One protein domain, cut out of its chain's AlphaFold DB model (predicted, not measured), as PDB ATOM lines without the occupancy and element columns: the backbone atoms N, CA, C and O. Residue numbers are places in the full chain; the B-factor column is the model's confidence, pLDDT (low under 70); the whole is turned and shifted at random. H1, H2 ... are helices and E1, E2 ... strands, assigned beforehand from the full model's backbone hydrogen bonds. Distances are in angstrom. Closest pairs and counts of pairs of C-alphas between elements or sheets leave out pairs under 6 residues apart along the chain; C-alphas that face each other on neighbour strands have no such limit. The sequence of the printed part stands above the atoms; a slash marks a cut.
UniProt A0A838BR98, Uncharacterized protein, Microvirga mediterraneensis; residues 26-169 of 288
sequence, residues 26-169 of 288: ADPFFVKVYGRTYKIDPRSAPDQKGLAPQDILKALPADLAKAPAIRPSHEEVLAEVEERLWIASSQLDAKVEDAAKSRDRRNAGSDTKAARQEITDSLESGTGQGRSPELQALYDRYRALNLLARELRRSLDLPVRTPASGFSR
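What this domain is: This is residues 26 to 169 of the 288 residues of an uncharacterized protein of Microvirga mediterraneensis (UniProt A0A838BR98). Two long helices, H3 and H5, lie side by side, running opposite ways, with H3 along the longest axis. At the end where H3 begins and H5 ends, the small strand hairpin E1 and E2 packs on H5 through E2, with short H2 at the end of E1; H1 packs on H5 nearer its start, and at the far end H4 folds back across the last part of H3. The printed part has 144 residues, with two named strands followed by five named helices, in the order E1 E2 H1 H2 H3 H4 H5; the class is mostly helix and the two-stranded sheet, E1 - E2, is antiparallel. The whole is compact, with a radius of gyration of the C-alphas of 16.6 A, and its outline is elongated, spanning 55 by 29 by 27 A.

Where its parts are: Start at C-alpha 26, and go on to C-alpha 29 at (163.999, 220.611, 168.543), where E1, residues 29 to 33, begins. E2 follows as residues 36 to 40, then H1 as residues 53 to 59 and H2 as residues 62 to 65. Find C-alpha 74 at (154.737, 222.517, 152.755); from there H3, residues 74 to 104, runs 44.3 A. H4, residues 112 to 125, is 19.9 A long. H5, residues 133 to 155, runs 33.0 A and ends at C-alpha 155 at (157.993, 215.428, 156.514).

How they stand to each other: Look first at the hairpin E1 and E2, antiparallel at 146 degrees, where N 31 and O 38 are 2.9 A apart and N 33 and O 36 are 2.8 A apart, both within hydrogen-bond range. The closest C-alphas of E1 and H2 are those of Val 33 and Ala 65, 5.0 A apart; those of E2 and H5 are Ile 40 and Glu 151, 6.1 A apart. H1 touches H5, through residues 137 to 144 of H5 alone, with Ala 59 and Arg 141 the closest C-alphas at 4.7 A, at a steep tilt of 63 degrees. H3 and H5 touch at a shallow tilt of 30 degrees, opposite ways, with the C-alphas of Ala 88 and Tyr 142 closest at 5.2 A. Through its residues 96 to 104 alone, H3 touches H4 at a steep tilt of 57 degrees, with the C-alphas of Ala 100 and Ala 115 closest at 5.2 A. H4 and H5 are close but not clearly touching: the closest C-alphas, those of Leu 123 and Gln 136, are 6.3 A apart. In H1, H3, H4 and H5 every O i to N i+4 pair is within hydrogen-bond range; H2 is too short for such a pair.

The domain as a whole: The C-alphas of Ala 69 and Ala 108, the two farthest apart, are 55.9 A apart. The printed part has no cut. The link from E2 to H1, residues 41 to 52, is long, and residues 156 to 169 hold no named element. The mean pLDDT of the printed part is 87.6; look for values under 70 at residue 26, residues 45 to 48, 108 to 110 and 127 to 130, and residue 163.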
ATOM      1  N   ALA A  26     172.155 215.247 171.145       69.94
ATOM      2  CA  ALA A  26     171.377 216.474 171.036       69.94
ATOM      3  C   ALA A  26     169.925 216.092 170.716       69.94
ATOM      4  O   ALA A  26     169.676 215.422 169.709       69.94
ATOM      5  N   ASP A  27     168.995 216.482 171.585       82.56
ATOM      6  CA  ASP A  27     167.578 216.180 171.406       82.56
ATOM      7  C   ASP A  27     167.003 216.908 170.179       82.56
ATOM      8  O   ASP A  27     167.420 218.031 169.863       82.56
ATOM      9  N   PRO A  28     166.034 216.300 169.468       89.69
ATOM     10  CA  PRO A  28     165.288 216.999 168.435       89.69
ATOM     11  C   PRO A  28     164.627 218.267 168.984       89.69
ATOM     12  O   PRO A  28     164.095 218.271 170.092       89.69
ATOM     13  N   PHE A  29     164.593 219.323 168.178       93.31
ATOM     14  CA  PHE A  29     163.999 220.611 168.543       93.31
ATOM     15  C   PHE A  29     163.042 221.095 167.452       93.31
ATOM     16  O   PHE A  29     162.899 220.452 166.413       93.31
ATOM     17  N   PHE A  30     162.353 222.212 167.678       94.50
ATOM     18  CA  PHE A  30     161.362 222.732 166.740       94.50
ATOM     19  C   PHE A  30     161.791 224.069 166.141       94.50
ATOM     20  O   PHE A  30     162.266 224.955 166.848       94.50
ATOM     21  N   VAL A  31     161.573 224.223 164.835       94.62
ATOM     22  CA  VAL A  31     161.817 225.466 164.096       94.62
ATOM     23  C   VAL A  31     160.511 225.950 163.489       94.62
ATOM     24  O   VAL A  31     159.781 225.177 162.868       94.62
ATOM     25  N   LYS A  32     160.221 227.244 163.652       94.31
ATOM     26  CA  LYS A  32     159.081 227.894 163.007       94.31
ATOM     27  C   LYS A  32     159.514 228.495 161.671       94.31
ATOM     28  O   LYS A  32     160.402 229.340 161.647       94.31
ATOM     29  N   VAL A  33     158.868 228.083 160.585       95.38
ATOM     30  CA  VAL A  33     159.087 228.596 159.229       95.38
ATOM     31  C   VAL A  33     157.743 229.000 158.632       95.38
ATOM     32  O   VAL A  33     156.838 228.177 158.533       95.38
ATOM     33  N   TYR A  34     157.578 230.276 158.290       93.25
ATOM     34  CA  TYR A  34     156.361 230.838 157.694       93.25
ATOM     35  C   TYR A  34     155.068 230.465 158.429       93.25
ATOM     36  O   TYR A  34     154.025 230.181 157.842       93.25
ATOM     37  N   GLY A  35     155.136 230.469 159.763       90.56
ATOM     38  CA  GLY A  35     154.002 230.134 160.622       90.56
ATOM     39  C   GLY A  35     153.739 228.634 160.799       90.56
ATOM     40  O   GLY A  35     152.804 228.295 161.521       90.56
ATOM     41  N   ARG A  36     154.546 227.757 160.191       92.50
ATOM     42  CA  ARG A  36     154.526 226.297 160.379       92.50
ATOM     43  C   ARG A  36     155.658 225.861 161.301       92.50
ATOM     44  O   ARG A  36     156.706 226.496 161.321       92.50
ATOM     45  N   THR A  37     155.455 224.783 162.047       94.06
ATOM     46  CA  THR A  37     156.447 224.246 162.986       94.06
ATOM     47  C   THR A  37     156.972 222.916 162.470       94.06
ATOM     48  O   THR A  37     156.185 222.021 162.177       94.06
ATOM     49  N   TYR A  38     158.293 222.781 162.398       94.62
ATOM     50  CA  TYR A  38     158.976 221.590 161.904       94.62
ATOM     51  C   TYR A  38     159.880 221.010 162.983       94.62
ATOM     52  O   TYR A  38     160.593 221.751 163.661       94.62
ATOM     53  N   LYS A  39     159.849 219.685 163.140       95.25
ATOM     54  CA  LYS A  39     160.756 218.955 164.027       95.25
ATOM     55  C   LYS A  39     162.098 218.783 163.324       95.25
ATOM     56  O   LYS A  39     162.137 218.244 162.223       95.25
ATOM     57  N   ILE A  40     163.175 219.217 163.967       94.19
ATOM     58  CA  ILE A  40     164.536 219.133 163.452       94.19
ATOM     59  C   ILE A  40     165.353 218.160 164.286       94.19
ATOM     60  O   ILE A  40     165.509 218.344 165.492       94.19
ATOM     61  N   ASP A  41     165.902 217.137 163.631       91.69
ATOM     62  CA  ASP A  41     166.963 216.311 164.201       91.69
ATOM     63  C   ASP A  41     168.323 216.991 163.942       91.69
ATOM     64  O   ASP A  41     168.732 217.116 162.783       91.69
ATOM     65  N   PRO A  42     169.051 217.449 164.971       88.50
ATOM     66  CA  PRO A  42     170.329 218.142 164.785       88.50
ATOM     67  C   PRO A  42     171.461 217.243 164.259       88.50
ATOM     68  O   PRO A  42     172.542 217.744 163.938       88.50
ATOM     69  N   ARG A  43     171.262 215.921 164.197       84.75
ATOM     70  CA  ARG A  43     172.289 214.956 163.787       84.75
ATOM     71  C   ARG A  43     172.330 214.810 162.274       84.75
ATOM     72  O   ARG A  43     171.295 214.629 161.636       84.75
ATOM     73  N   SER A  44     173.523 214.831 161.684       72.19
ATOM     74  CA  SER A  44     173.711 214.495 160.262       72.19
ATOM     75  C   SER A  44     173.685 212.984 160.013       72.19
ATOM     76  O   SER A  44     173.172 212.551 158.984       72.19
ATOM     77  N   ALA A  45     174.167 212.198 160.979       69.38
ATOM     78  CA  ALA A  45     174.160 210.737 160.992       69.38
ATOM     79  C   ALA A  45     173.873 210.221 162.420       69.38
ATOM     80  O   ALA A  45     174.120 210.965 163.373       69.38
ATOM     81  N   PRO A  46     173.379 208.977 162.598       65.81
ATOM     82  CA  PRO A  46     172.996 208.440 163.910       65.81
ATOM     83  C   PRO A  46     174.090 208.533 164.984       65.81
ATOM     84  O   PRO A  46     173.772 208.811 166.142       65.81
ATOM     85  N   ASP A  47     175.352 208.379 164.573       67.69
ATOM     86  CA  ASP A  47     176.518 208.293 165.463       67.69
ATOM     87  C   ASP A  47     177.276 209.622 165.619       67.69
ATOM     88  O   ASP A  47     178.286 209.695 166.318       67.69
ATOM     89  N   GLN A  48     176.805 210.697 164.979       69.75
ATOM     90  CA  GLN A  48     177.439 212.010 165.072       69.75
ATOM     91  C   GLN A  48     176.837 212.861 166.189       69.75
ATOM     92  O   GLN A  48     175.622 212.889 166.407       69.75
ATOM     93  N   LYS A  49     177.701 213.644 166.847       74.88
ATOM     94  CA  LYS A  49     177.270 214.717 167.744       74.88
ATOM     95  C   LYS A  49     176.462 215.733 166.930       74.88
ATOM     96  O   LYS A  49     176.959 216.286 165.951       74.88
ATOM     97  N   GLY A  50     175.207 215.940 167.317       73.69
ATOM     98  CA  GLY A  50     174.340 216.917 166.665       73.69
ATOM     99  C   GLY A  50     174.854 218.343 166.856       73.69
ATOM    100  O   GLY A  50     175.537 218.643 167.837       73.69
ATOM    101  N   LEU A  51     174.512 219.222 165.917       81.56
ATOM    102  CA  LEU A  51     174.710 220.659 166.097       81.56
ATOM    103  C   LEU A  51     173.882 221.168 167.280       81.56
ATOM    104  O   LEU A  51     172.769 220.694 167.516       81.56
ATOM    105  N   ALA A  52     174.399 222.157 168.008       87.25
ATOM    106  CA  ALA A  52     173.633 222.758 169.086       87.25
ATOM    107  C   ALA A  52     172.410 223.501 168.504       87.25
ATOM    108  O   ALA A  52     172.575 224.287 167.565       87.25
ATOM    109  N   PRO A  53     171.191 223.298 169.042       89.62
ATOM    110  CA  PRO A  53     169.986 223.960 168.540       89.62
ATOM    111  C   PRO A  53     170.120 225.483 168.440       89.62
ATOM    112  O   PRO A  53     169.681 226.068 167.451       89.62
ATOM    113  N   GLN A  54     170.778 226.130 169.413       89.38
ATOM    114  CA  GLN A  54     170.992 227.578 169.377       89.38
ATOM    115  C   GLN A  54     171.840 228.039 168.183       89.38
ATOM    116  O   GLN A  54     171.549 229.084 167.602       89.38
ATOM    117  N   ASP A  55     172.841 227.253 167.780       90.38
ATOM    118  CA  ASP A  55     173.727 227.604 166.670       90.38
ATOM    119  C   ASP A  55     172.977 227.478 165.342       90.38
ATOM    120  O   ASP A  55     173.069 228.359 164.487       90.38
ATOM    121  N   ILE A  56     172.145 226.437 165.207       91.00
ATOM    122  CA  ILE A  56     171.270 226.257 164.043       91.00
ATOM    123  C   ILE A  56     170.287 227.426 163.937       91.00
ATOM    124  O   ILE A  56     170.175 228.043 162.877       91.00
ATOM    125  N   LEU A  57     169.587 227.757 165.027       92.81
ATOM    126  CA  LEU A  57     168.597 228.838 165.044       92.81
ATOM    127  C   LEU A  57     169.222 230.199 164.719       92.81
ATOM    128  O   LEU A  57     168.621 230.983 163.989       92.81
ATOM    129  N   LYS A  58     170.432 230.462 165.220       94.38
ATOM    130  CA  LYS A  58     171.182 231.692 164.932       94.38
ATOM    131  C   LYS A  58     171.622 231.781 163.468       94.38
ATOM    132  O   LYS A  58     171.693 232.879 162.921       94.38
ATOM    133  N   ALA A  59     171.940 230.647 162.845       95.31
ATOM    134  CA  ALA A  59     172.421 230.588 161.469       95.31
ATOM    135  C   ALA A  59     171.296 230.624 160.416       95.31
ATOM    136  O   ALA A  59     171.545 230.992 159.261       95.31
ATOM    137  N   LEU A  60     170.063 230.263 160.789       96.38
ATOM    138  CA  LEU A  60     168.905 230.353 159.899       96.38
ATOM    139  C   LEU A  60     168.559 231.818 159.566       96.38
ATOM    140  O   LEU A  60     168.604 232.683 160.443       96.38
ATOM    141  N   PRO A  61     168.156 232.122 158.316       95.44
ATOM    142  CA  PRO A  61     167.644 233.444 157.968       95.44
ATOM    143  C   PRO A  61     166.444 233.838 158.844       95.44
ATOM    144  O   PRO A  61     165.426 233.146 158.864       95.44
ATOM    145  N   ALA A  62     166.558 234.959 159.560       93.06
ATOM    146  CA  ALA A  62     165.570 235.386 160.556       93.06
ATOM    147  C   ALA A  62     164.172 235.649 159.968       93.06
ATOM    148  O   ALA A  62     163.162 235.561 160.665       93.06
ATOM    149  N   ASP A  63     164.093 235.972 158.679       92.31
ATOM    150  CA  ASP A  63     162.836 236.196 157.979       92.31
ATOM    151  C   ASP A  63     162.019 234.912 157.772       92.31
ATOM    152  O   ASP A  63     160.797 235.009 157.696       92.31
ATOM    153  N   LEU A  64     162.639 233.723 157.810       93.31
ATOM    154  CA  LEU A  64     161.908 232.447 157.801       93.31
ATOM    155  C   LEU A  64     160.946 232.334 158.990       93.31
ATOM    156  O   LEU A  64     159.885 231.733 158.863       93.31
ATOM    157  N   ALA A  65     161.268 232.936 160.138       90.94
ATOM    158  CA  ALA A  65     160.408 232.892 161.320       90.94
ATOM    159  C   ALA A  65     159.155 233.785 161.198       90.94
ATOM    160  O   ALA A  65     158.203 233.621 161.972       90.94
ATOM    161  N   LYS A  66     159.130 234.726 160.244       90.81
ATOM    162  CA  LYS A  66     158.013 235.660 160.050       90.81
ATOM    163  C   LYS A  66     156.840 234.929 159.410       90.81
ATOM    164  O   LYS A  66     157.017 234.222 158.432       90.81
ATOM    165  N   ALA A  67     155.630 235.089 159.936       86.62
ATOM    166  CA  ALA A  67     154.448 234.526 159.292       86.62
ATOM    167  C   ALA A  67     153.982 235.468 158.164       86.62
ATOM    168  O   ALA A  67     153.668 236.623 158.459       86.62
ATOM    169  N   PRO A  68     153.942 235.019 156.896       87.94
ATOM    170  CA  PRO A  68     153.321 235.793 155.825       87.94
ATOM    171  C   PRO A  68     151.801 235.879 156.026       87.94
ATOM    172  O   PRO A  68     151.214 235.067 156.744       87.94
ATOM    173  N   ALA A  69     151.161 236.848 155.364       86.06
ATOM    174  CA  ALA A  69     149.706 237.023 155.410       86.06
ATOM    175  C   ALA A  69     148.952 235.778 154.908       86.06
ATOM    176  O   ALA A  69     147.933 235.392 155.474       86.06
ATOM    177  N   ILE A  70     149.490 235.128 153.873       86.25
ATOM    178  CA  ILE A  70     148.998 233.856 153.342       86.25
ATOM    179  C   ILE A  70     150.022 232.787 153.697       86.25
ATOM    180  O   ILE A  70     151.192 232.904 153.339       86.25
ATOM    181  N   ARG A  71     149.587 231.748 154.414       89.81
ATOM    182  CA  ARG A  71     150.465 230.652 154.828       89.81
ATOM    183  C   ARG A  71     150.797 229.761 153.617       89.81
ATOM    184  O   ARG A  71     149.864 229.171 153.075       89.81
ATOM    185  N   PRO A  72     152.081 229.587 153.253       91.25
ATOM    186  CA  PRO A  72     152.477 228.736 152.130       91.25
ATOM    187  C   PRO A  72     152.202 227.251 152.405       91.25
ATOM    188  O   PRO A  72     152.089 226.836 153.569       91.25
ATOM    189  N   SER A  73     152.110 226.434 151.359       92.12
ATOM    190  CA  SER A  73     152.088 224.968 151.442       92.12
ATOM    191  C   SER A  73     153.425 224.411 151.957       92.12
ATOM    192  O   SER A  73     154.415 225.133 152.085       92.12
ATOM    193  N   HIS A  74     153.477 223.123 152.307       93.25
ATOM    194  CA  HIS A  74     154.737 222.517 152.755       93.25
ATOM    195  C   HIS A  74     155.752 222.429 151.608       93.25
ATOM    196  O   HIS A  74     156.947 222.617 151.824       93.25
ATOM    197  N   GLU A  75     155.266 222.195 150.392       92.12
ATOM    198  CA  GLU A  75     156.034 222.142 149.155       92.12
ATOM    199  C   GLU A  75     156.613 223.514 148.806       92.12
ATOM    200  O   GLU A  75     157.783 223.605 148.442       92.12
ATOM    201  N   GLU A  76     155.838 224.588 148.982       92.00
ATOM    202  CA  GLU A  76     156.307 225.967 148.806       92.00
ATOM    203  C   GLU A  76     157.381 226.333 149.839       92.00
ATOM    204  O   GLU A  76     158.402 226.928 149.486       92.00
ATOM    205  N   VAL A  77     157.200 225.925 151.105       94.69
ATOM    206  CA  VAL A  77     158.225 226.103 152.149       94.69
ATOM    207  C   VAL A  77     159.504 225.352 151.783       94.69
ATOM    208  O   VAL A  77     160.588 225.936 151.843       94.69
ATOM    209  N   LEU A  78     159.400 224.081 151.381       94.75
ATOM    210  CA  LEU A  78     160.553 223.295 150.950       94.75
ATOM    211  C   LEU A  78     161.241 223.949 149.749       94.75
ATOM    212  O   LEU A  78     162.457 224.122 149.771       94.75
ATOM    213  N   ALA A  79     160.479 224.357 148.735       93.31
ATOM    214  CA  ALA A  79     161.010 225.011 147.551       93.31
ATOM    215  C   ALA A  79     161.814 226.268 147.921       93.31
ATOM    216  O   ALA A  79     162.958 226.456 147.499       93.31
ATOM    217  N   GLU A  80     161.263 227.119 148.776       94.56
ATOM    218  CA  GLU A  80     161.976 228.308 149.201       94.56
ATOM    219  C   GLU A  80     163.240 227.990 150.018       94.56
ATOM    220  O   GLU A  80     164.287 228.601 149.781       94.56
ATOM    221  N   VAL A  81     163.177 227.034 150.947       95.88
ATOM    222  CA  VAL A  81     164.348 226.622 151.733       95.88
ATOM    223  C   VAL A  81     165.442 226.047 150.831       95.88
ATOM    224  O   VAL A  81     166.614 226.356 151.032       95.88
ATOM    225  N   GLU A  82     165.089 225.271 149.806       95.75
ATOM    226  CA  GLU A  82     166.048 224.751 148.828       95.75
ATOM    227  C   GLU A  82     166.679 225.855 147.972       95.75
ATOM    228  O   GLU A  82     167.871 225.790 147.684       95.75
ATOM    229  N   GLU A  83     165.921 226.884 147.582       95.81
ATOM    230  CA  GLU A  83     166.480 228.062 146.901       95.81
ATOM    231  C   GLU A  83     167.503 228.770 147.793       95.81
ATOM    232  O   GLU A  83     168.606 229.082 147.350       95.81
ATOM    233  N   ARG A  84     167.183 228.958 149.079       96.12
ATOM    234  CA  ARG A  84     168.110 229.547 150.058       96.12
ATOM    235  C   ARG A  84     169.335 228.673 150.298       96.12
ATOM    236  O   ARG A  84     170.437 229.200 150.435       96.12
ATOM    237  N   LEU A  85     169.159 227.356 150.326       96.25
ATOM    238  CA  LEU A  85     170.255 226.400 150.437       96.25
ATOM    239  C   LEU A  85     171.178 226.475 149.216       96.25
ATOM    240  O   LEU A  85     172.393 226.508 149.381       96.25
ATOM    241  N   TRP A  86     170.615 226.566 148.010       95.88
ATOM    242  CA  TRP A  86     171.387 226.743 146.780       95.88
ATOM    243  C   TRP A  86     172.182 228.057 146.782       95.88
ATOM    244  O   TRP A  86     173.360 228.056 146.421       95.88
ATOM    245  N   ILE A  87     171.578 229.157 147.257       96.06
ATOM    246  CA  ILE A  87     172.260 230.450 147.448       96.06
ATOM    247  C   ILE A  87     173.441 230.285 148.412       96.06
ATOM    248  O   ILE A  87     174.569 230.627 148.064       96.06
ATOM    249  N   ALA A  88     173.195 229.733 149.606       96.12
ATOM    250  CA  ALA A  88     174.220 229.574 150.637       96.12
ATOM    251  C   ALA A  88     175.369 228.663 150.177       96.12
ATOM    252  O   ALA A  88     176.528 229.008 150.385       96.12
ATOM    253  N   SER A  89     175.055 227.553 149.502       95.12
ATOM    254  CA  SER A  89     176.054 226.654 148.911       95.12
ATOM    255  C   SER A  89     176.898 227.379 147.865       95.12
ATOM    256  O   SER A  89     178.119 227.336 147.926       95.12
ATOM    257  N   SER A  90     176.264 228.114 146.946       94.88
ATOM    258  CA  SER A  90     176.976 228.807 145.866       94.88
ATOM    259  C   SER A  90     177.898 229.917 146.383       94.88
ATOM    260  O   SER A  90     178.985 230.122 145.841       94.88
ATOM    261  N   GLN A  91     177.474 230.635 147.428       95.31
ATOM    262  CA  GLN A  91     178.277 231.670 148.085       95.31
ATOM    263  C   GLN A  91     179.438 231.071 148.879       95.31
ATOM    264  O   GLN A  91     180.554 231.587 148.818       95.31
ATOM    265  N   LEU A  92     179.191 229.968 149.593       95.06
ATOM    266  CA  LEU A  92     180.227 229.220 150.297       95.06
ATOM    267  C   LEU A  92     181.290 228.714 149.314       95.06
ATOM    268  O   LEU A  92     182.469 228.993 149.509       95.06
ATOM    269  N   ASP A  93     180.882 228.059 148.226       93.50
ATOM    270  CA  ASP A  93     181.796 227.505 147.222       93.50
ATOM    271  C   ASP A  93     182.691 228.579 146.595       93.50
ATOM    272  O   ASP A  93     183.889 228.352 146.401       93.50
ATOM    273  N   ALA A  94     182.120 229.754 146.302       93.38
ATOM    274  CA  ALA A  94     182.858 230.896 145.770       93.38
ATOM    275  C   ALA A  94     183.882 231.429 146.784       93.38
ATOM    276  O   ALA A  94     185.050 231.604 146.450       93.38
ATOM    277  N   LYS A  95     183.481 231.616 148.046       93.81
ATOM    278  CA  LYS A  95     184.381 232.128 149.088       93.81
ATOM    279  C   LYS A  95     185.481 231.133 149.463       93.81
ATOM    280  O   LYS A  95     186.608 231.552 149.716       93.81
ATOM    281  N   VAL A  96     185.185 229.831 149.470       93.50
ATOM    282  CA  VAL A  96     186.190 228.773 149.664       93.50
ATOM    283  C   VAL A  96     187.191 228.767 148.507       93.50
ATOM    284  O   VAL A  96     188.393 228.679 148.744       93.50
ATOM    285  N   GLU A  97     186.722 228.906 147.264       92.00
ATOM    286  CA  GLU A  97     187.590 229.017 146.085       92.00
ATOM    287  C   GLU A  97     188.511 230.244 146.160       92.00
ATOM    288  O   GLU A  97     189.715 230.129 145.929       92.00
ATOM    289  N   ASP A  98     187.973 231.409 146.518       91.19
ATOM    290  CA  ASP A  98     188.751 232.645 146.647       91.19
ATOM    291  C   ASP A  98     189.803 232.541 147.760       91.19
ATOM    292  O   ASP A  98     190.954 232.965 147.588       91.19
ATOM    293  N   ALA A  99     189.436 231.935 148.894       90.62
ATOM    294  CA  ALA A  99     190.349 231.680 150.001       90.62
ATOM    295  C   ALA A  99     191.465 230.696 149.606       90.62
ATOM    296  O   ALA A  99     192.636 230.948 149.907       90.62
ATOM    297  N   ALA A 100     191.128 229.627 148.878       89.62
ATOM    298  CA  ALA A 100     192.091 228.653 148.374       89.62
ATOM    299  C   ALA A 100     193.073 229.290 147.376       89.62
ATOM    300  O   ALA A 100     194.285 229.188 147.563       89.62
ATOM    301  N   LYS A 101     192.581 230.051 146.388       88.44
ATOM    302  CA  LYS A 101     193.423 230.793 145.427       88.44
ATOM    303  C   LYS A 101     194.340 231.809 146.103       88.44
ATOM    304  O   LYS A 101     195.490 231.982 145.708       88.44
ATOM    305  N   SER A 102     193.844 232.491 147.134       85.94
ATOM    306  CA  SER A 102     194.637 233.458 147.902       85.94
ATOM    307  C   SER A 102     195.729 232.789 148.739       85.94
ATOM    308  O   SER A 102     196.744 233.411 149.056       85.94
ATOM    309  N   ARG A 103     195.536 231.528 149.138       80.75
ATOM    310  CA  ARG A 103     196.559 230.718 149.809       80.75
ATOM    311  C   ARG A 103     197.605 230.215 148.817       80.75
ATOM    312  O   ARG A 103     198.788 230.340 149.107       80.75
ATOM    313  N   ASP A 104     197.177 229.768 147.642       77.75
ATOM    314  CA  ASP A 104     198.080 229.299 146.589       77.75
ATOM    315  C   ASP A 104     199.038 230.388 146.093       77.75
ATOM    316  O   ASP A 104     200.249 230.198 146.049       77.75
ATOM    317  N   ARG A 105     198.535 231.609 145.879       76.94
ATOM    318  CA  ARG A 105     199.395 232.759 145.540       76.94
ATOM    319  C   ARG A 105     200.451 233.082 146.602       76.94
ATOM    320  O   ARG A 105     201.466 233.685 146.268       76.94
ATOM    321  N   ARG A 106     200.204 232.744 147.874       75.00
ATOM    322  CA  ARG A 106     201.151 232.973 148.982       75.00
ATOM    323  C   ARG A 106     202.161 231.838 149.128       75.00
ATOM    324  O   ARG A 106     203.289 232.098 149.531       75.00
ATOM    325  N   ASN A 107     201.769 230.617 148.777       73.94
ATOM    326  CA  ASN A 107     202.581 229.414 148.893       73.94
ATOM    327  C   ASN A 107     202.764 228.810 147.499       73.94
ATOM    328  O   ASN A 107     202.006 227.923 147.113       73.94
ATOM    329  N   ALA A 108     203.756 229.302 146.751       56.31
ATOM    330  CA  ALA A 108     204.049 228.815 145.406       56.31
ATOM    331  C   ALA A 108     204.205 227.281 145.407       56.31
ATOM    332  O   ALA A 108     205.174 226.756 145.952       56.31
ATOM    333  N   GLY A 109     203.226 226.576 144.825       63.28
ATOM    334  CA  GLY A 109     203.193 225.112 144.742       63.28
ATOM    335  C   GLY A 109     202.103 224.412 145.564       63.28
ATOM    336  O   GLY A 109     202.158 223.188 145.684       63.28
ATOM    337  N   SER A 110     201.125 225.127 146.137       66.12
ATOM    338  CA  SER A 110     200.011 224.474 146.837       66.12
ATOM    339  C   SER A 110     198.940 223.973 145.858       66.12
ATOM    340  O   SER A 110     198.504 224.685 144.959       66.12
ATOM    341  N   ASP A 111     198.456 222.744 146.032       83.50
ATOM    342  CA  ASP A 111     197.302 222.277 145.263       83.50
ATOM    343  C   ASP A 111     196.032 223.008 145.742       83.50
ATOM    344  O   ASP A 111     195.614 222.868 146.894       83.50
ATOM    345  N   THR A 112     195.387 223.771 144.849       82.94
ATOM    346  CA  THR A 112     194.127 224.477 145.144       82.94
ATOM    347  C   THR A 112     193.055 223.510 145.656       82.94
ATOM    348  O   THR A 112     192.274 223.872 146.535       82.94
ATOM    349  N   LYS A 113     193.020 222.261 145.174       86.56
ATOM    350  CA  LYS A 113     192.065 221.252 145.648       86.56
ATOM    351  C   LYS A 113     192.347 220.849 147.096       86.56
ATOM    352  O   LYS A 113     191.416 220.809 147.900       86.56
ATOM    353  N   ALA A 114     193.613 220.609 147.438       87.00
ATOM    354  CA  ALA A 114     194.028 220.328 148.810       87.00
ATOM    355  C   ALA A 114     193.718 221.510 149.745       87.00
ATOM    356  O   ALA A 114     193.163 221.308 150.822       87.00
ATOM    357  N   ALA A 115     193.967 222.745 149.297       86.81
ATOM    358  CA  ALA A 115     193.637 223.947 150.061       86.81
ATOM    359  C   ALA A 115     192.125 224.085 150.323       86.81
ATOM    360  O   ALA A 115     191.728 224.451 151.428       86.81
ATOM    361  N   ARG A 116     191.264 223.765 149.342       89.56
ATOM    362  CA  ARG A 116     189.799 223.755 149.535       89.56
ATOM    363  C   ARG A 116     189.362 222.702 150.547       89.56
ATOM    364  O   ARG A 116     188.494 222.994 151.371       89.56
ATOM    365  N   GLN A 117     189.954 221.509 150.491       89.12
ATOM    366  CA  GLN A 117     189.650 220.446 151.447       89.12
ATOM    367  C   GLN A 117     190.039 220.872 152.864       89.12
ATOM    368  O   GLN A 117     189.198 220.843 153.752       89.12
ATOM    369  N   GLU A 118     191.252 221.391 153.053       88.62
ATOM    370  CA  GLU A 118     191.733 221.845 154.362       88.62
ATOM    371  C   GLU A 118     190.865 222.973 154.948       88.62
ATOM    372  O   GLU A 118     190.557 222.978 156.142       88.62
ATOM    373  N   ILE A 119     190.424 223.922 154.112       89.44
ATOM    374  CA  ILE A 119     189.480 224.971 154.525       89.44
ATOM    375  C   ILE A 119     188.150 224.351 154.967       89.44
ATOM    376  O   ILE A 119     187.607 224.749 155.994       89.44
ATOM    377  N   THR A 120     187.631 223.378 154.218       88.50
ATOM    378  CA  THR A 120     186.362 222.705 154.537       88.50
ATOM    379  C   THR A 120     186.458 221.931 155.852       88.50
ATOM    380  O   THR A 120     185.617 222.117 156.730       88.50
ATOM    381  N   ASP A 121     187.536 221.169 156.046       88.56
ATOM    382  CA  ASP A 121     187.815 220.435 157.285       88.56
ATOM    383  C   ASP A 121     187.961 221.394 158.482       88.56
ATOM    384  O   ASP A 121     187.509 221.110 159.597       88.56
ATOM    385  N   SER A 122     188.535 222.580 158.251       88.62
ATOM    386  CA  SER A 122     188.665 223.622 159.277       88.62
ATOM    387  C   SER A 122     187.311 224.228 159.669       88.62
ATOM    388  O   SER A 122     187.053 224.503 160.844       88.62
ATOM    389  N   LEU A 123     186.412 224.422 158.698       89.50
ATOM    390  CA  LEU A 123     185.044 224.894 158.947       89.50
ATOM    391  C   LEU A 123     184.206 223.850 159.698       89.50
ATOM    392  O   LEU A 123     183.392 224.214 160.550       89.50
ATOM    393  N   GLU A 124     184.425 222.564 159.412       85.81
ATOM    394  CA  GLU A 124     183.766 221.428 160.067       85.81
ATOM    395  C   GLU A 124     184.203 221.234 161.515       85.81
ATOM    396  O   GLU A 124     183.365 221.109 162.412       85.81
ATOM    397  N   SER A 125     185.514 221.210 161.738       82.19
ATOM    398  CA  SER A 125     186.115 220.985 163.054       82.19
ATOM    399  C   SER A 125     186.054 222.217 163.961       82.19
ATOM    400  O   SER A 125     186.186 222.102 165.179       82.19
ATOM    401  N   GLY A 126     185.865 223.407 163.380       74.25
ATOM    402  CA  GLY A 126     185.935 224.678 164.092       74.25
ATOM    403  C   GLY A 126     187.358 225.077 164.500       74.25
ATOM    404  O   GLY A 126     187.519 226.060 165.230       74.25
ATOM    405  N   THR A 127     188.382 224.354 164.036       68.56
ATOM    406  CA  THR A 127     189.805 224.601 164.306       68.56
ATOM    407  C   THR A 127     190.561 224.804 162.985       68.56
ATOM    408  O   THR A 127     190.106 224.352 161.945       68.56
ATOM    409  N   GLY A 128     191.691 225.524 162.987       63.78
ATOM    410  CA  GLY A 128     192.563 225.640 161.804       63.78
ATOM    411  C   GLY A 128     192.823 227.061 161.284       63.78
ATOM    412  O   GLY A 128     192.159 228.032 161.656       63.78
ATOM    413  N   GLN A 129     193.843 227.183 160.426       56.97
ATOM    414  CA  GLN A 129     194.238 228.426 159.753       56.97
ATOM    415  C   GLN A 129     193.442 228.605 158.448       56.97
ATOM    416  O   GLN A 129     193.342 227.684 157.647       56.97
ATOM    417  N   GLY A 130     192.891 229.802 158.209       59.19
ATOM    418  CA  GLY A 130     192.084 230.109 157.010       59.19
ATOM    419  C   GLY A 130     190.605 230.406 157.283       59.19
ATOM    420  O   GLY A 130     189.867 230.760 156.366       59.19
ATOM    421  N   ARG A 131     190.177 230.331 158.547       72.81
ATOM    422  CA  ARG A 131     188.830 230.703 158.991       72.81
ATOM    423  C   ARG A 131     188.683 232.224 159.058       72.81
ATOM    424  O   ARG A 131     189.278 232.867 159.920       72.81
ATOM    425  N   SER A 132     187.858 232.802 158.187       86.50
ATOM    426  CA  SER A 132     187.323 234.149 158.410       86.50
ATOM    427  C   SER A 132     185.955 234.057 159.105       86.50
ATOM    428  O   SER A 132     185.224 233.085 158.880       86.50
ATOM    429  N   PRO A 133     185.563 235.048 159.930       89.69
ATOM    430  CA  PRO A 133     184.224 235.084 160.525       89.69
ATOM    431  C   PRO A 133     183.102 235.045 159.477       89.69
ATOM    432  O   PRO A 133     182.073 234.409 159.692       89.69
ATOM    433  N   GLU A 134     183.321 235.682 158.322       91.19
ATOM    434  CA  GLU A 134     182.384 235.675 157.193       91.19
ATOM    435  C   GLU A 134     182.208 234.262 156.612       91.19
ATOM    436  O   GLU A 134     181.079 233.809 156.422       91.19
ATOM    437  N   LEU A 135     183.312 233.546 156.371       92.62
ATOM    438  CA  LEU A 135     183.275 232.200 155.799       92.62
ATOM    439  C   LEU A 135     182.606 231.202 156.751       92.62
ATOM    440  O   LEU A 135     181.808 230.377 156.311       92.62
ATOM    441  N   GLN A 136     182.862 231.325 158.058       92.69
ATOM    442  CA  GLN A 136     182.159 230.517 159.052       92.69
ATOM    443  C   GLN A 136     180.654 230.797 159.042       92.69
ATOM    444  O   GLN A 136     179.866 229.859 159.026       92.69
ATOM    445  N   ALA A 137     180.241 232.067 159.005       93.31
ATOM    446  CA  ALA A 137     178.824 232.417 158.991       93.31
ATOM    447  C   ALA A 137     178.092 231.849 157.759       93.31
ATOM    448  O   ALA A 137     176.942 231.419 157.866       93.31
ATOM    449  N   LEU A 138     178.753 231.812 156.593       94.38
ATOM    450  CA  LEU A 138     178.221 231.161 155.390       94.38
ATOM    451  C   LEU A 138     178.112 229.645 155.559       94.38
ATOM    452  O   LEU A 138     177.083 229.066 155.207       94.38
ATOM    453  N   TYR A 139     179.140 229.014 156.126       94.06
ATOM    454  CA  TYR A 139     179.153 227.579 156.389       94.06
ATOM    455  C   TYR A 139     178.056 227.159 157.379       94.06
ATOM    456  O   TYR A 139     177.290 226.231 157.107       94.06
ATOM    457  N   ASP A 140     177.906 227.893 158.483       93.75
ATOM    458  CA  ASP A 140     176.875 227.646 159.493       93.75
ATOM    459  C   ASP A 140     175.473 227.807 158.890       93.75
ATOM    460  O   ASP A 140     174.599 226.959 159.096       93.75
ATOM    461  N   ARG A 141     175.260 228.852 158.072       95.94
ATOM    462  CA  ARG A 141     174.000 229.068 157.341       95.94
ATOM    463  C   ARG A 141     173.701 227.918 156.385       95.94
ATOM    464  O   ARG A 141     172.570 227.432 156.358       95.94
ATOM    465  N   TYR A 142     174.692 227.481 155.607       95.06
ATOM    466  CA  TYR A 142     174.563 226.337 154.705       95.06
ATOM    467  C   TYR A 142     174.155 225.073 155.474       95.06
ATOM    468  O   TYR A 142     173.179 224.421 155.101       95.06
ATOM    469  N   ARG A 143     174.825 224.760 156.590       93.44
ATOM    470  CA  ARG A 143     174.487 223.596 157.423       93.44
ATOM    471  C   ARG A 143     173.077 223.676 157.993       93.44
ATOM    472  O   ARG A 143     172.342 222.693 157.917       93.44
ATOM    473  N   ALA A 144     172.690 224.831 158.529       94.75
ATOM    474  CA  ALA A 144     171.367 225.039 159.103       94.75
ATOM    475  C   ALA A 144     170.253 224.870 158.055       94.75
ATOM    476  O   ALA A 144     169.276 224.160 158.296       94.75
ATOM    477  N   LEU A 145     170.425 225.457 156.864       95.81
ATOM    478  CA  LEU A 145     169.483 225.304 155.752       95.81
ATOM    479  C   LEU A 145     169.447 223.873 155.209       95.81
ATOM    480  O   LEU A 145     168.372 223.383 154.876       95.81
ATOM    481  N   ASN A 146     170.589 223.183 155.148       94.38
ATOM    482  CA  ASN A 146     170.651 221.795 154.696       94.38
ATOM    483  C   ASN A 146     169.902 220.859 155.656       94.38
ATOM    484  O   ASN A 146     169.116 220.019 155.219       94.38
ATOM    485  N   LEU A 147     170.090 221.042 156.969       93.62
ATOM    486  CA  LEU A 147     169.334 220.312 157.987       93.62
ATOM    487  C   LEU A 147     167.833 220.580 157.861       93.62
ATOM    488  O   LEU A 147     167.049 219.636 157.813       93.62
ATOM    489  N   LEU A 148     167.430 221.847 157.738       95.44
ATOM    490  CA  LEU A 148     166.024 222.204 157.562       95.44
ATOM    491  C   LEU A 148     165.429 221.578 156.288       95.44
ATOM    492  O   LEU A 148     164.362 220.972 156.348       95.44
ATOM    493  N   ALA A 149     166.129 221.656 155.152       95.31
ATOM    494  CA  ALA A 149     165.690 221.055 153.892       95.31
ATOM    495  C   ALA A 149     165.546 219.529 153.993       95.31
ATOM    496  O   ALA A 149     164.611 218.952 153.440       95.31
ATOM    497  N   ARG A 150     166.463 218.858 154.699       93.94
ATOM    498  CA  ARG A 150     166.398 217.411 154.935       93.94
ATOM    499  C   ARG A 150     165.141 217.027 155.710       93.94
ATOM    500  O   ARG A 150     164.448 216.095 155.309       93.94
ATOM    501  N   GLU A 151     164.857 217.725 156.802       94.38
ATOM    502  CA  GLU A 151     163.701 217.416 157.652       94.38
ATOM    503  C   GLU A 151     162.379 217.776 156.976       94.38
ATOM    504  O   GLU A 151     161.420 217.014 157.065       94.38
ATOM    505  N   LEU A 152     162.347 218.862 156.199       94.69
ATOM    506  CA  LEU A 152     161.204 219.192 155.349       94.69
ATOM    507  C   LEU A 152     160.910 218.082 154.336       94.69
ATOM    508  O   LEU A 152     159.760 217.669 154.203       94.69
ATOM    509  N   ARG A 153     161.937 217.539 153.670       93.88
ATOM    510  CA  ARG A 153     161.762 216.402 152.750       93.88
ATOM    511  C   ARG A 153     161.227 215.164 153.459       93.88
ATOM    512  O   ARG A 153     160.281 214.568 152.963       93.88
ATOM    513  N   ARG A 154     161.773 214.824 154.631       93.06
ATOM    514  CA  ARG A 154     161.264 213.711 155.452       93.06
ATOM    515  C   ARG A 154     159.796 213.904 155.824       93.06
ATOM    516  O   ARG A 154     159.038 212.953 155.752       93.06
ATOM    517  N   SER A 155     159.391 215.126 156.173       92.50
ATOM    518  CA  SER A 155     157.993 215.428 156.514       92.50
ATOM    519  C   SER A 155     157.019 215.333 155.334       92.50
ATOM    520  O   SER A 155     155.815 215.282 155.552       92.50
ATOM    521  N   LEU A 156     157.541 215.331 154.104       92.69
ATOM    522  CA  LEU A 156     156.785 215.223 152.856       92.69
ATOM    523  C   LEU A 156     156.959 213.852 152.183       92.69
ATOM    524  O   LEU A 156     156.615 213.708 151.013       92.69
ATOM    525  N   ASP A 157     157.558 212.878 152.878       92.75
ATOM    526  CA  ASP A 157     157.894 211.553 152.339       92.75
ATOM    527  C   ASP A 157     158.735 211.605 151.045       92.75
ATOM    528  O   ASP A 157     158.684 210.724 150.184       92.75
ATOM    529  N   LEU A 158     159.550 212.654 150.903       91.00
ATOM    530  CA  LEU A 158     160.462 212.836 149.778       91.00
ATOM    531  C   LEU A 158     161.836 212.226 150.087       91.00
ATOM    532  O   LEU A 158     162.315 212.299 151.225       91.00
ATOM    533  N   PRO A 159     162.541 211.689 149.073       89.38
ATOM    534  CA  PRO A 159     163.881 211.158 149.268       89.38
ATOM    535  C   PRO A 159     164.826 212.255 149.767       89.38
ATOM    536  O   PRO A 159     164.875 213.358 149.215       89.38
ATOM    537  N   VAL A 160     165.619 211.938 150.792       86.75
ATOM    538  CA  VAL A 160     166.694 212.823 151.251       86.75
ATOM    539  C   VAL A 160     167.751 212.911 150.154       86.75
ATOM    540  O   VAL A 160     168.280 211.901 149.700       86.75
ATOM    541  N   ARG A 161     168.055 214.136 149.728       81.50
ATOM    542  CA  ARG A 161     169.016 214.433 148.666       81.50
ATOM    543  C   ARG A 161     170.176 215.254 149.204       81.50
ATOM    544  O   ARG A 161     170.005 216.021 150.151       81.50
ATOM    545  N   THR A 162     171.338 215.128 148.570       75.81
ATOM    546  CA  THR A 162     172.454 216.044 148.828       75.81
ATOM    547  C   THR A 162     172.129 217.431 148.260       75.81
ATOM    548  O   THR A 162     171.394 217.520 147.273       75.81
ATOM    549  N   PRO A 163     172.693 218.520 148.809       69.44
ATOM    550  CA  PRO A 163     172.534 219.863 148.239       69.44
ATOM    551  C   PRO A 163     172.935 219.950 146.760       69.44
ATOM    552  O   PRO A 163     172.287 220.647 145.983       69.44
ATOM    553  N   ALA A 164     173.933 219.162 146.345       71.44
ATOM    554  CA  ALA A 164     174.374 219.059 144.954       71.44
ATOM    555  C   ALA A 164     173.325 218.446 144.004       71.44
ATOM    556  O   ALA A 164     173.394 218.656 142.798       71.44
ATOM    557  N   SER A 165     172.331 217.717 144.526       75.62
ATOM    558  CA  SER A 165     171.267 217.090 143.723       75.62
ATOM    559  C   SER A 165     170.187 218.078 143.244       75.62
ATOM    560  O   SER A 165     169.221 217.661 142.600       75.62
ATOM    561  N   GLY A 166     170.310 219.366 143.584       79.38
ATOM    562  CA  GLY A 166     169.408 220.430 143.146       79.38
ATOM    563  C   GLY A 166     168.055 220.468 143.870       79.38
ATOM    564  O   GLY A 166     167.879 219.943 144.971       79.38
ATOM    565  N   PHE A 167     167.093 221.140 143.236       91.00
ATOM    566  CA  PHE A 167     165.731 221.335 143.743       91.00
ATOM    567  C   PHE A 167     164.877 220.061 143.677       91.00
ATOM    568  O   PHE A 167     165.052 219.210 142.794       91.00
ATOM    569  N   SER A 168     163.911 219.950 144.591       90.38
ATOM    570  CA  SER A 168     162.879 218.917 144.509       90.38
ATOM    571  C   SER A 168     162.026 219.135 143.264       90.38
ATOM    572  O   SER A 168     161.589 220.256 142.976       90.38
ATOM    573  N   ARG A 169     161.812 218.048 142.516       84.44
ATOM    574  CA  ARG A 169     160.986 218.073 141.308       84.44
ATOM    575  C   ARG A 169     159.531 218.307 141.712       84.44
ATOM    576  O   ARG A 169     159.051 217.604 142.602       84.44
TER     577      ARG A 169